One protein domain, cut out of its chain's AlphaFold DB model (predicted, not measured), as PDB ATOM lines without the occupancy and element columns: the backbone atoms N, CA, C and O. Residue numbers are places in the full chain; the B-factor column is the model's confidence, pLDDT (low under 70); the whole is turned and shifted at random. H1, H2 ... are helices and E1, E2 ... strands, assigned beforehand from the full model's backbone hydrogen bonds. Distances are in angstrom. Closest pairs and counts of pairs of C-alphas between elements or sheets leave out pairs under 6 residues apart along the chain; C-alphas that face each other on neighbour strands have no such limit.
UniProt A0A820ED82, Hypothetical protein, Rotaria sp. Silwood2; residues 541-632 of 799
ATOM      1  N   ASN A 541     156.865 141.838 104.911       86.38
ATOM      2  CA  ASN A 541     155.619 142.609 104.903       86.38
ATOM      3  C   ASN A 541     154.715 142.228 103.720       86.38
ATOM      4  O   ASN A 541     153.525 141.981 103.917       86.38
ATOM      5  N   VAL A 542     155.284 142.065 102.521       85.81
ATOM      6  CA  VAL A 542     154.549 141.579 101.338       85.81
ATOM      7  C   VAL A 542     153.949 140.193 101.586       85.81
ATOM      8  O   VAL A 542     152.784 139.934 101.267       85.81
ATOM      9  N   TYR A 543     154.740 139.292 102.170       89.50
ATOM     10  CA  TYR A 543     154.303 137.937 102.495       89.50
ATOM     11  C   TYR A 543     153.158 137.958 103.516       89.50
ATOM     12  O   TYR A 543     152.168 137.243 103.354       89.50
ATOM     13  N   ILE A 544     153.242 138.827 104.528       88.62
ATOM     14  CA  ILE A 544     152.177 139.057 105.509       88.62
ATOM     15  C   ILE A 544     150.901 139.554 104.822       88.62
ATOM     16  O   ILE A 544     149.820 139.059 105.135       88.62
ATOM     17  N   ASP A 545     150.988 140.479 103.870       87.19
ATOM     18  CA  ASP A 545     149.806 140.975 103.159       87.19
ATOM     19  C   ASP A 545     149.149 139.892 102.288       87.19
ATOM     20  O   ASP A 545     147.919 139.791 102.239       87.19
ATOM     21  N   CYS A 546     149.941 139.001 101.688       87.81
ATOM     22  CA  CYS A 546     149.421 137.809 101.015       87.81
ATOM     23  C   CYS A 546     148.716 136.861 102.000       87.81
ATOM     24  O   CYS A 546     147.612 136.381 101.728       87.81
ATOM     25  N   LEU A 547     149.303 136.638 103.180       89.88
ATOM     26  CA  LEU A 547     148.690 135.842 104.246       89.88
ATOM     27  C   LEU A 547     147.390 136.468 104.771       89.88
ATOM     28  O   LEU A 547     146.455 135.732 105.074       89.88
ATOM     29  N   LYS A 548     147.276 137.803 104.832       88.94
ATOM     30  CA  LYS A 548     146.017 138.496 105.174       88.94
ATOM     31  C   LYS A 548     144.920 138.195 104.163       88.94
ATOM     32  O   LYS A 548     143.813 137.846 104.570       88.94
ATOM     33  N   LYS A 549     145.227 138.256 102.863       86.44
ATOM     34  CA  LYS A 549     144.272 137.879 101.806       86.44
ATOM     35  C   LYS A 549     143.801 136.427 101.980       86.44
ATOM     36  O   LYS A 549     142.602 136.163 101.904       86.44
ATOM     37  N   LEU A 550     144.715 135.504 102.296       87.81
ATOM     38  CA  LEU A 550     144.368 134.107 102.591       87.81
ATOM     39  C   LEU A 550     143.549 133.943 103.876       87.81
ATOM     40  O   LEU A 550     142.623 133.138 103.896       87.81
ATOM     41  N   ALA A 551     143.849 134.700 104.933       87.81
ATOM     42  CA  ALA A 551     143.121 134.638 106.198       87.81
ATOM     43  C   ALA A 551     141.661 135.077 106.032       87.81
ATOM     44  O   ALA A 551     140.760 134.427 106.559       87.81
ATOM     45  N   VAL A 552     141.416 136.135 105.254       86.94
ATOM     46  CA  VAL A 552     140.056 136.569 104.902       86.94
ATOM     47  C   VAL A 552     139.347 135.489 104.087       86.94
ATOM     48  O   VAL A 552     138.214 135.127 104.398       86.94
ATOM     49  N   ALA A 553     140.022 134.920 103.084       84.31
ATOM     50  CA  ALA A 553     139.452 133.856 102.263       84.31
ATOM     51  C   ALA A 553     139.128 132.591 103.072       84.31
ATOM     52  O   ALA A 553     138.085 131.996 102.852       84.31
ATOM     53  N   ALA A 554     139.951 132.208 104.048       83.50
ATOM     54  CA  ALA A 554     139.695 131.041 104.892       83.50
ATOM     55  C   ALA A 554     138.407 131.161 105.724       83.50
ATOM     56  O   ALA A 554     137.780 130.149 106.024       83.50
ATOM     57  N   VAL A 555     138.007 132.386 106.074       80.94
ATOM     58  CA  VAL A 555     136.759 132.655 106.802       80.94
ATOM     59  C   VAL A 555     135.574 132.800 105.845       80.94
ATOM     60  O   VAL A 555     134.479 132.331 106.148       80.94
ATOM     61  N   CYS A 556     135.777 133.459 104.704       78.56
ATOM     62  CA  CYS A 556     134.696 133.861 103.804       78.56
ATOM     63  C   CYS A 556     134.442 132.889 102.638       78.56
ATOM     64  O   CYS A 556     133.410 133.009 101.979       78.56
ATOM     65  N   SER A 557     135.358 131.963 102.334       75.00
ATOM     66  CA  SER A 557     135.262 131.073 101.173       75.00
ATOM     67  C   SER A 557     135.706 129.634 101.463       75.00
ATOM     68  O   SER A 557     136.633 129.361 102.222       75.00
ATOM     69  N   ASN A 558     135.060 128.681 100.786       74.69
ATOM     70  CA  ASN A 558     135.419 127.260 100.856       74.69
ATOM     71  C   ASN A 558     136.514 126.868  99.844       74.69
ATOM     72  O   ASN A 558     136.845 125.691  99.716       74.69
ATOM     73  N   GLU A 559     137.092 127.818  99.103       75.81
ATOM     74  CA  GLU A 559     138.073 127.525  98.046       75.81
ATOM     75  C   GLU A 559     139.344 126.870  98.595       75.81
ATOM     76  O   GLU A 559     139.879 125.937  97.998       75.81
ATOM     77  N   LEU A 560     139.793 127.304  99.775       76.75
ATOM     78  CA  LEU A 560     140.964 126.737 100.448       76.75
ATOM     79  C   LEU A 560     140.689 125.356 101.070       76.75
ATOM     80  O   LEU A 560     141.628 124.664 101.459       76.75
ATOM     81  N   GLN A 561     139.420 124.941 101.147       72.06
ATOM     82  CA  GLN A 561     138.993 123.620 101.627       72.06
ATOM     83  C   GLN A 561     138.918 122.577 100.504       72.06
ATOM     84  O   GLN A 561     138.623 121.412 100.763       72.06
ATOM     85  N   GLN A 562     139.211 122.952  99.253       72.19
ATOM     86  CA  GLN A 562     139.324 121.986  98.161       72.19
ATOM     87  C   GLN A 562     140.399 120.934  98.486       72.19
ATOM     88  O   GLN A 562     141.484 121.256  98.980       72.19
ATOM     89  N   ASN A 563     140.107 119.659  98.204       69.69
ATOM     90  CA  ASN A 563     140.896 118.516  98.688       69.69
ATOM     91  C   ASN A 563     142.391 118.558  98.310       69.69
ATOM     92  O   ASN A 563     143.217 118.044  99.059       69.69
ATOM     93  N   LEU A 564     142.764 119.154  97.170       81.88
ATOM     94  CA  LEU A 564     144.164 119.206  96.721       81.88
ATOM     95  C   LEU A 564     144.967 120.312  97.419       81.88
ATOM     96  O   LEU A 564     146.004 120.024  98.019       81.88
ATOM     97  N   VAL A 565     144.464 121.550  97.386       84.25
ATOM     98  CA  VAL A 565     145.137 122.717  97.984       84.25
ATOM     99  C   VAL A 565     145.195 122.573  99.505       84.25
ATOM    100  O   VAL A 565     146.255 122.754 100.100       84.25
ATOM    101  N   SER A 566     144.099 122.146 100.143       86.00
ATOM    102  CA  SER A 566     144.069 121.926 101.596       86.00
ATOM    103  C   SER A 566     145.083 120.872 102.046       86.00
ATOM    104  O   SER A 566     145.754 121.052 103.062       86.00
ATOM    105  N   LYS A 567     145.251 119.786 101.278       88.19
ATOM    106  CA  LYS A 567     146.249 118.752 101.564       88.19
ATOM    107  C   LYS A 567     147.664 119.315 101.463       88.19
ATOM    108  O   LYS A 567     148.453 119.089 102.377       88.19
ATOM    109  N   ARG A 568     147.968 120.076 100.404       90.44
ATOM    110  CA  ARG A 568     149.284 120.710 100.217       90.44
ATOM    111  C   ARG A 568     149.591 121.739 101.305       90.44
ATOM    112  O   ARG A 568     150.703 121.736 101.826       90.44
ATOM    113  N   LEU A 569     148.605 122.538 101.717       90.00
ATOM    114  CA  LEU A 569     148.741 123.488 102.827       90.00
ATOM    115  C   LEU A 569     149.033 122.795 104.166       90.00
ATOM    116  O   LEU A 569     149.744 123.352 104.991       90.00
ATOM    117  N   ARG A 570     148.540 121.573 104.398       89.56
ATOM    118  CA  ARG A 570     148.853 120.817 105.628       89.56
ATOM    119  C   ARG A 570     150.253 120.199 105.617       89.56
ATOM    120  O   ARG A 570     150.838 120.003 106.680       89.56
ATOM    121  N   THR A 571     150.778 119.846 104.441       89.44
ATOM    122  CA  THR A 571     152.035 119.085 104.317       89.44
ATOM    123  C   THR A 571     153.268 119.946 104.062       89.44
ATOM    124  O   THR A 571     154.358 119.556 104.481       89.44
ATOM    125  N   ASN A 572     153.112 121.078 103.370       91.88
ATOM    126  CA  ASN A 572     154.221 121.915 102.911       91.88
ATOM    127  C   ASN A 572     154.436 123.154 103.788       91.88
ATOM    128  O   ASN A 572     153.552 123.571 104.540       91.88
ATOM    129  N   ALA A 573     155.625 123.751 103.666       91.50
ATOM    130  CA  ALA A 573     156.026 124.910 104.449       91.50
ATOM    131  C   ALA A 573     155.589 126.201 103.751       91.50
ATOM    132  O   ALA A 573     156.034 126.493 102.645       91.50
ATOM    133  N   TRP A 574     154.729 126.963 104.421       93.12
ATOM    134  CA  TRP A 574     154.221 128.263 103.958       93.12
ATOM    135  C   TRP A 574     153.822 129.180 105.125       93.12
ATOM    136  O   TRP A 574     153.563 130.364 104.935       93.12
ATOM    137  N   CYS A 575     153.752 128.664 106.357       92.12
ATOM    138  CA  CYS A 575     153.409 129.482 107.508       92.12
ATOM    139  C   CYS A 575     154.619 130.306 107.934       92.12
ATOM    140  O   CYS A 575     155.688 129.754 108.208       92.12
ATOM    141  N   LEU A 576     154.427 131.617 108.039       92.25
ATOM    142  CA  LEU A 576     155.408 132.520 108.618       92.25
ATOM    143  C   LEU A 576     155.336 132.401 110.142       92.25
ATOM    144  O   LEU A 576     154.279 132.599 110.732       92.25
ATOM    145  N   GLY A 577     156.453 132.055 110.770       91.19
ATOM    146  CA  GLY A 577     156.590 131.981 112.219       91.19
ATOM    147  C   GLY A 577     157.680 132.920 112.713       91.19
ATOM    148  O   GLY A 577     158.766 132.948 112.140       91.19
ATOM    149  N   PHE A 578     157.409 133.648 113.790       89.81
ATOM    150  CA  PHE A 578     158.375 134.464 114.512       89.81
ATOM    151  C   PHE A 578     158.767 133.780 115.819       89.81
ATOM    152  O   PHE A 578     157.917 133.293 116.562       89.81
ATOM    153  N   GLN A 579     160.063 133.757 116.104       88.12
ATOM    154  CA  GLN A 579     160.640 133.269 117.347       88.12
ATOM    155  C   GLN A 579     161.422 134.409 117.994       88.12
ATOM    156  O   GLN A 579     162.371 134.922 117.404       88.12
ATOM    157  N   THR A 580     161.021 134.811 119.197       84.25
ATOM    158  CA  THR A 580     161.743 135.832 119.967       84.25
ATOM    159  C   THR A 580     162.781 135.143 120.841       84.25
ATOM    160  O   THR A 580     162.416 134.419 121.765       84.25
ATOM    161  N   ILE A 581     164.059 135.357 120.537       79.81
ATOM    162  CA  ILE A 581     165.179 134.847 121.326       79.81
ATOM    163  C   ILE A 581     165.678 135.995 122.200       79.81
ATOM    164  O   ILE A 581     165.954 137.087 121.707       79.81
ATOM    165  N   VAL A 582     165.743 135.758 123.508       76.44
ATOM    166  CA  VAL A 582     166.267 136.730 124.471       76.44
ATOM    167  C   VAL A 582     167.721 136.382 124.759       76.44
ATOM    168  O   VAL A 582     168.006 135.316 125.309       76.44
ATOM    169  N   ASP A 583     168.633 137.280 124.400       71.69
ATOM    170  CA  ASP A 583     170.057 137.107 124.660       71.69
ATOM    171  C   ASP A 583     170.398 137.274 126.145       71.69
ATOM    172  O   ASP A 583     169.661 137.885 126.924       71.69
ATOM    173  N   LYS A 584     171.589 136.801 126.540       68.25
ATOM    174  CA  LYS A 584     172.121 136.933 127.914       68.25
ATOM    175  C   LYS A 584     172.185 138.386 128.414       68.25
ATOM    176  O   LYS A 584     172.219 138.604 129.620       68.25
ATOM    177  N   ASN A 585     172.171 139.357 127.499       67.38
ATOM    178  CA  ASN A 585     172.200 140.792 127.784       67.38
ATOM    179  C   ASN A 585     170.794 141.428 127.866       67.38
ATOM    180  O   ASN A 585     170.687 142.644 128.000       67.38
ATOM    181  N   GLY A 586     169.719 140.638 127.759       67.19
ATOM    182  CA  GLY A 586     168.333 141.117 127.831       67.19
ATOM    183  C   GLY A 586     167.797 141.754 126.542       67.19
ATOM    184  O   GLY A 586     166.659 142.223 126.527       67.19
ATOM    185  N   VAL A 587     168.579 141.764 125.459       68.38
ATOM    186  CA  VAL A 587     168.129 142.217 124.135       68.38
ATOM    187  C   VAL A 587     167.311 141.100 123.486       68.38
ATOM    188  O   VAL A 587     167.721 139.942 123.490       68.38
ATOM    189  N   SER A 588     166.120 141.437 122.987       72.75
ATOM    190  CA  SER A 588     165.220 140.495 122.313       72.75
ATOM    191  C   SER A 588     165.378 140.618 120.801       72.75
ATOM    192  O   SER A 588     165.057 141.667 120.245       72.75
ATOM    193  N   GLU A 589     165.824 139.555 120.137       78.25
ATOM    194  CA  GLU A 589     165.887 139.477 118.676       78.25
ATOM    195  C   GLU A 589     164.766 138.578 118.139       78.25
ATOM    196  O   GLU A 589     164.529 137.475 118.641       78.25
ATOM    197  N   GLN A 590     164.044 139.052 117.119       80.69
ATOM    198  CA  GLN A 590     162.998 138.273 116.453       80.69
ATOM    199  C   GLN A 590     163.548 137.613 115.192       80.69
ATOM    200  O   GLN A 590     163.885 138.283 114.219       80.69
ATOM    201  N   HIS A 591     163.573 136.284 115.186       85.00
ATOM    202  CA  HIS A 591     163.914 135.489 114.015       85.00
ATOM    203  C   HIS A 591     162.644 134.981 113.341       85.00
ATOM    204  O   HIS A 591     161.808 134.350 113.990       85.00
ATOM    205  N   PHE A 592     162.504 135.212 112.038       89.12
ATOM    206  CA  PHE A 592     161.410 134.636 111.259       89.12
ATOM    207  C   PHE A 592     161.851 133.329 110.585       89.12
ATOM    208  O   PHE A 592     163.016 133.158 110.224       89.12
ATOM    209  N   LYS A 593     160.914 132.396 110.405       90.12
ATOM    210  CA  LYS A 593     161.094 131.158 109.636       90.12
ATOM    211  C   LYS A 593     159.803 130.803 108.906       90.12
ATOM    212  O   LYS A 593     158.721 130.957 109.466       90.12
ATOM    213  N   ILE A 594     159.922 130.267 107.691       91.88
ATOM    214  CA  ILE A 594     158.799 129.642 106.980       91.88
ATOM    215  C   ILE A 594     158.782 128.150 107.312       91.88
ATOM    216  O   ILE A 594     159.759 127.441 107.070       91.88
ATOM    217  N   VAL A 595     157.688 127.667 107.898       92.62
ATOM    218  CA  VAL A 595     157.559 126.277 108.360       92.62
ATOM    219  C   VAL A 595     156.195 125.682 108.012       92.62
ATOM    220  O   VAL A 595     155.279 126.368 107.553       92.62
ATOM    221  N   ASN A 596     156.065 124.371 108.214       91.88
ATOM    222  CA  ASN A 596     154.777 123.686 108.139       91.88
ATOM    223  C   ASN A 596     153.840 124.179 109.257       91.88
ATOM    224  O   ASN A 596     154.328 124.455 110.361       91.88
ATOM    225  N   PRO A 597     152.510 124.189 109.036       90.75
ATOM    226  CA  PRO A 597     151.545 124.615 110.052       90.75
ATOM    227  C   PRO A 597     151.697 123.883 111.391       90.75
ATOM    228  O   PRO A 597     151.604 124.500 112.443       90.75
ATOM    229  N   ASN A 598     152.025 122.586 111.365       89.38
ATOM    230  CA  ASN A 598     152.197 121.754 112.565       89.38
ATOM    231  C   ASN A 598     153.398 122.128 113.458       89.38
ATOM    232  O   ASN A 598     153.527 121.587 114.555       89.38
ATOM    233  N   LYS A 599     154.286 123.012 112.988       89.00
ATOM    234  CA  LYS A 599     155.427 123.550 113.744       89.00
ATOM    235  C   LYS A 599     155.174 124.966 114.273       89.00
ATOM    236  O   LYS A 599     156.040 125.493 114.970       89.00
ATOM    237  N   ILE A 600     154.035 125.575 113.932       90.81
ATOM    238  CA  ILE A 600     153.589 126.849 114.499       90.81
ATOM    239  C   ILE A 600     152.690 126.575 115.704       90.81
ATOM    240  O   ILE A 600     151.839 125.682 115.674       90.81
ATOM    241  N   TYR A 601     152.852 127.394 116.738       90.12
ATOM    242  CA  TYR A 601     152.034 127.358 117.940       90.12
ATOM    243  C   TYR A 601     151.214 128.633 118.076       90.12
ATOM    244  O   TYR A 601     151.688 129.724 117.765       90.12
ATOM    245  N   LEU A 602     149.982 128.487 118.544       89.06
ATOM    246  CA  LEU A 602     149.080 129.601 118.810       89.06
ATOM    247  C   LEU A 602     149.198 129.991 120.283       89.06
ATOM    248  O   LEU A 602     149.082 129.131 121.159       89.06
ATOM    249  N   ASP A 603     149.467 131.271 120.544       85.62
ATOM    250  CA  ASP A 603     149.656 131.784 121.901       85.62
ATOM    251  C   ASP A 603     148.305 132.006 122.592       85.62
ATOM    252  O   ASP A 603     147.569 132.937 122.270       85.62
ATOM    253  N   ASP A 604     147.989 131.131 123.541       81.81
ATOM    254  CA  ASP A 604     146.898 131.257 124.511       81.81
ATOM    255  C   ASP A 604     147.404 131.586 125.924       81.81
ATOM    256  O   ASP A 604     146.619 131.922 126.812       81.81
ATOM    257  N   ASN A 605     148.717 131.500 126.151       79.19
ATOM    258  CA  ASN A 605     149.337 131.739 127.439       79.19
ATOM    259  C   ASN A 605     150.724 132.362 127.256       79.19
ATOM    260  O   ASN A 605     151.747 131.679 127.114       79.19
ATOM    261  N   SER A 606     150.763 133.687 127.395       78.00
ATOM    262  CA  SER A 606     151.979 134.480 127.224       78.00
ATOM    263  C   SER A 606     153.099 134.109 128.206       78.00
ATOM    264  O   SER A 606     154.260 134.438 127.961       78.00
ATOM    265  N   VAL A 607     152.792 133.428 129.317       77.56
ATOM    266  CA  VAL A 607     153.801 132.912 130.255       77.56
ATOM    267  C   VAL A 607     154.560 131.748 129.622       77.56
ATOM    268  O   VAL A 607     155.790 131.750 129.600       77.56
ATOM    269  N   TYR A 608     153.844 130.783 129.047       79.69
ATOM    270  CA  TYR A 608     154.462 129.656 128.348       79.69
ATOM    271  C   TYR A 608     155.245 130.111 127.120       79.69
ATOM    272  O   TYR A 608     156.354 129.630 126.885       79.69
ATOM    273  N   SER A 609     154.695 131.075 126.383       80.38
ATOM    274  CA  SER A 609     155.341 131.683 125.221       80.38
ATOM    275  C   SER A 609     156.721 132.259 125.572       80.38
ATOM    276  O   SER A 609     157.709 131.959 124.903       80.38
ATOM    277  N   LYS A 610     156.835 132.978 126.700       81.06
ATOM    278  CA  LYS A 610     158.116 133.523 127.192       81.06
ATOM    279  C   LYS A 610     159.131 132.446 127.574       81.06
ATOM    280  O   LYS A 610     160.320 132.630 127.328       81.06
ATOM    281  N   TYR A 611     158.685 131.354 128.196       78.12
ATOM    282  CA  TYR A 611     159.595 130.314 128.675       78.12
ATOM    283  C   TYR A 611     160.097 129.383 127.573       78.12
ATOM    284  O   TYR A 611     161.275 129.034 127.560       78.12
ATOM    285  N   PHE A 612     159.208 128.956 126.675       80.50
ATOM    286  CA  PHE A 612     159.534 127.976 125.638       80.50
ATOM    287  C   PHE A 612     159.948 128.617 124.311       80.50
ATOM    288  O   PHE A 612     160.473 127.914 123.451       80.50
ATOM    289  N   GLN A 613     159.718 129.927 124.144       85.56
ATOM    290  CA  GLN A 613     160.043 130.696 122.938       85.56
ATOM    291  C   GLN A 613     159.661 129.938 121.648       85.56
ATOM    292  O   GLN A 613     160.530 129.677 120.806       85.56
ATOM    293  N   PRO A 614     158.393 129.495 121.496       87.88
ATOM    294  CA  PRO A 614     157.966 128.742 120.322       87.88
ATOM    295  C   PRO A 614     157.922 129.633 119.069       87.88
ATOM    296  O   PRO A 614     157.993 130.859 119.151       87.88
ATOM    297  N   LEU A 615     157.773 129.016 117.894       89.12
ATOM    298  CA  LEU A 615     157.444 129.745 116.665       89.12
ATOM    299  C   LEU A 615     155.966 130.144 116.696       89.12
ATOM    300  O   LEU A 615     155.093 129.273 116.684       89.12
ATOM    301  N   LEU A 616     155.700 131.447 116.718       89.88
ATOM    302  CA  LEU A 616     154.361 132.032 116.784       89.88
ATOM    303  C   LEU A 616     153.970 132.663 115.444       89.88
ATOM    304  O   LEU A 616     154.843 133.175 114.741       89.88
ATOM    305  N   PRO A 617     152.680 132.680 115.072       90.25
ATOM    306  CA  PRO A 617     152.237 133.432 113.906       90.25
ATOM    307  C   PRO A 617     152.447 134.947 114.113       90.25
ATOM    308  O   PRO A 617     152.491 135.419 115.252       90.25
ATOM    309  N   PRO A 618     152.515 135.739 113.029       87.94
ATOM    310  CA  PRO A 618     152.506 137.193 113.117       87.94
ATOM    311  C   PRO A 618     151.269 137.687 113.882       87.94
ATOM    312  O   PRO A 618     150.168 137.164 113.689       87.94
ATOM    313  N   LEU A 619     151.438 138.716 114.716       83.00
ATOM    314  CA  LEU A 619     150.367 139.312 115.524       83.00
ATOM    315  C   LEU A 619     149.397 140.118 114.641       83.00
ATOM    316  O   LEU A 619     149.448 141.344 114.581       83.00
ATOM    317  N   GLN A 620     148.537 139.415 113.905       81.69
ATOM    318  CA  GLN A 620     147.536 139.971 112.996       81.69
ATOM    319  C   GLN A 620     146.192 139.264 113.196       81.69
ATOM    320  O   GLN A 620     146.128 138.070 113.506       81.69
ATOM    321  N   GLN A 621     145.095 139.998 113.005       79.75
ATOM    322  CA  GLN A 621     143.755 139.426 113.134       79.75
ATOM    323  C   GLN A 621     143.514 138.355 112.058       79.75
ATOM    324  O   GLN A 621     143.880 138.520 110.897       79.75
ATOM    325  N   GLY A 622     142.899 137.237 112.448       83.19
ATOM    326  CA  GLY A 622     142.549 136.135 111.542       83.19
ATOM    327  C   GLY A 622     143.647 135.087 111.315       83.19
ATOM    328  O   GLY A 622     143.319 133.960 110.951       83.19
ATOM    329  N   PHE A 623     144.920 135.389 111.604       89.38
ATOM    330  CA  PHE A 623     146.023 134.430 111.431       89.38
ATOM    331  C   PHE A 623     145.910 133.193 112.330       89.38
ATOM    332  O   PHE A 623     146.093 132.095 111.804       89.38
ATOM    333  N   PRO A 624     145.539 133.305 113.626       88.19
ATOM    334  CA  PRO A 624     145.365 132.126 114.472       88.19
ATOM    335  C   PRO A 624     144.343 131.137 113.904       88.19
ATOM    336  O   PRO A 624     144.644 129.954 113.796       88.19
ATOM    337  N   LYS A 625     143.188 131.632 113.432       88.00
ATOM    338  CA  LYS A 625     142.140 130.805 112.811       88.00
ATOM    339  C   LYS A 625     142.621 130.142 111.519       88.00
ATOM    340  O   LYS A 625     142.404 128.951 111.321       88.00
ATOM    341  N   LEU A 626     143.302 130.904 110.657       89.94
ATOM    342  CA  LEU A 626     143.883 130.382 109.418       89.94
ATOM    343  C   LEU A 626     144.876 129.246 109.714       89.94
ATOM    344  O   LEU A 626     144.842 128.206 109.066       89.94
ATOM    345  N   TYR A 627     145.766 129.438 110.685       92.25
ATOM    346  CA  TYR A 627     146.834 128.486 110.979       92.25
ATOM    347  C   TYR A 627     146.286 127.247 111.706       92.25
ATOM    348  O   TYR A 627     146.676 126.125 111.378       92.25
ATOM    349  N   GLU A 628     145.332 127.430 112.626       90.56
ATOM    350  CA  GLU A 628     144.587 126.354 113.296       90.56
ATOM    351  C   GLU A 628     143.912 125.430 112.276       90.56
ATOM    352  O   GLU A 628     144.091 124.211 112.311       90.56
ATOM    353  N   GLN A 629     143.217 126.015 111.292       88.75
ATOM    354  CA  GLN A 629     142.510 125.282 110.242       88.75
ATOM    355  C   GLN A 629     143.419 124.297 109.493       88.75
ATOM    356  O   GLN A 629     142.966 123.207 109.124       88.75
ATOM    357  N   PHE A 630     144.698 124.636 109.297       89.06
ATOM    358  CA  PHE A 630     145.675 123.815 108.572       89.06
ATOM    359  C   PHE A 630     146.631 123.012 109.471       89.06
ATOM    360  O   PHE A 630     147.465 122.275 108.945       89.06
ATOM    361  N   GLY A 631     146.452 123.034 110.797       87.94
ATOM    362  CA  GLY A 631     147.106 122.100 111.722       87.94
ATOM    363  C   GLY A 631     148.073 122.709 112.739       87.94
ATOM    364  O   GLY A 631     148.818 121.946 113.357       87.94
ATOM    365  N   ALA A 632     148.079 124.032 112.925       91.06
ATOM    366  CA  ALA A 632     148.756 124.646 114.069       91.06
ATOM    367  C   ALA A 632     148.083 124.240 115.390       91.06
ATOM    368  O   ALA A 632     146.888 123.947 115.430       91.06
TER     369      ALA A 632
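AT A GLANCE: This is residues 541 to 632 of the 799 residues of the protein "Hypothetical protein" of Rotaria sp. Silwood2 (UniProt A0A820ED82). A long antiparallel hairpin of two strands, E1 and E2, makes one end of the domain, and three helices are gathered at the other end, with H4 between H1 and H2. The short helix H3 lies to one side of the hairpin, near E1, away from the other helices. The printed part has 92 residues, with four named helices and two named strands in the order H1, H2, E1, E2, H3, H4; the one sheet has the order E1 - E2, antiparallel, and the class is mixed, helices and strands. The whole is compact, with a radius of gyration of the C-alphas of 14.1 A, and its C-alphas span 48 by 22 by 21 A, a rod in outline.

HOW THE PARTS SIT: The sheet is made of E1, residues 575 to 582, and E2, residues 588 to 595, antiparallel neighbours that form a hairpin. The angle between their N-to-C directions is 155 degrees. The C-alphas that face each other include 575 and 595, 5.3 A apart, and 582 and 588, 4.5 A apart. N 577 and O 593 are within hydrogen-bond range at 2.8 A, and so are N 589 and O 581 at 2.9 A. H3, residues 606 to 612, and E1 are near each other, with 8 pairs of C-alphas within 10 A, made by residues 609 to 612. H4, residues 623 to 630, has its closest C-alphas to E1 at Tyr 627 and Cys 575, 7.5 A apart; H4 and E2 are apart. H1, residues 541 to 556, touches H4, and their closest C-alphas are those of Ala 551 and Leu 626, 5.4 A apart. H1 and H4 run the same way at a steep tilt of 65 degrees. H2, residues 563 to 571, and H4 only just touch, with 3 pairs of C-alphas within 8 A; the closest are those of Arg 570 and Phe 630, 5.3 A apart. Their lines are about perpendicular at 71 degrees, only just past a steep tilt. H1 and H2 are apart, and H3 touches no helix. In H1, H2 and H3 each O i to N i+4 pair is within hydrogen-bond range; in H4 it is 3 of 4.

IN THESE COORDINATES: E1 runs from Cys 575 to Val 582, 22.5 A from first to last C-alpha, and E2 from Ser 588 to Val 595, 21.3 A. C-alpha 582, where E1 ends, is at (166.267, 136.730, 124.471). H1 runs from Asn 541, whose C-alpha is at (155.619, 142.609, 104.903), to Cys 556 and measures 22.7 A. H2, from Asn 563 to Thr 571, measures 12.5 A. H3, from Ser 606 to Phe 612, measures 10.1 A, and H4, from Phe 623 to Phe 630, measures 11.0 A. H4 ends with C-alpha 630 at (145.675, 123.815, 108.572).

THE WHOLE: The two C-alphas farthest apart are those of Asn 563, the first residue of H2, and Asn 585, in the link between E1 and E2, at 48.2 A. The first and last printed C-alphas, of Asn 541 and Ala 632, are 21.3 A apart. The printed part has no cut. The links from H2 to E1 and from E1 to E2 are tight, the links from H1 to H2, E2 to H3 and H3 to H4 are short, and no link is long. The mean pLDDT of the printed part is 84.5; residue 563 and residues 584 to 587 are under 70.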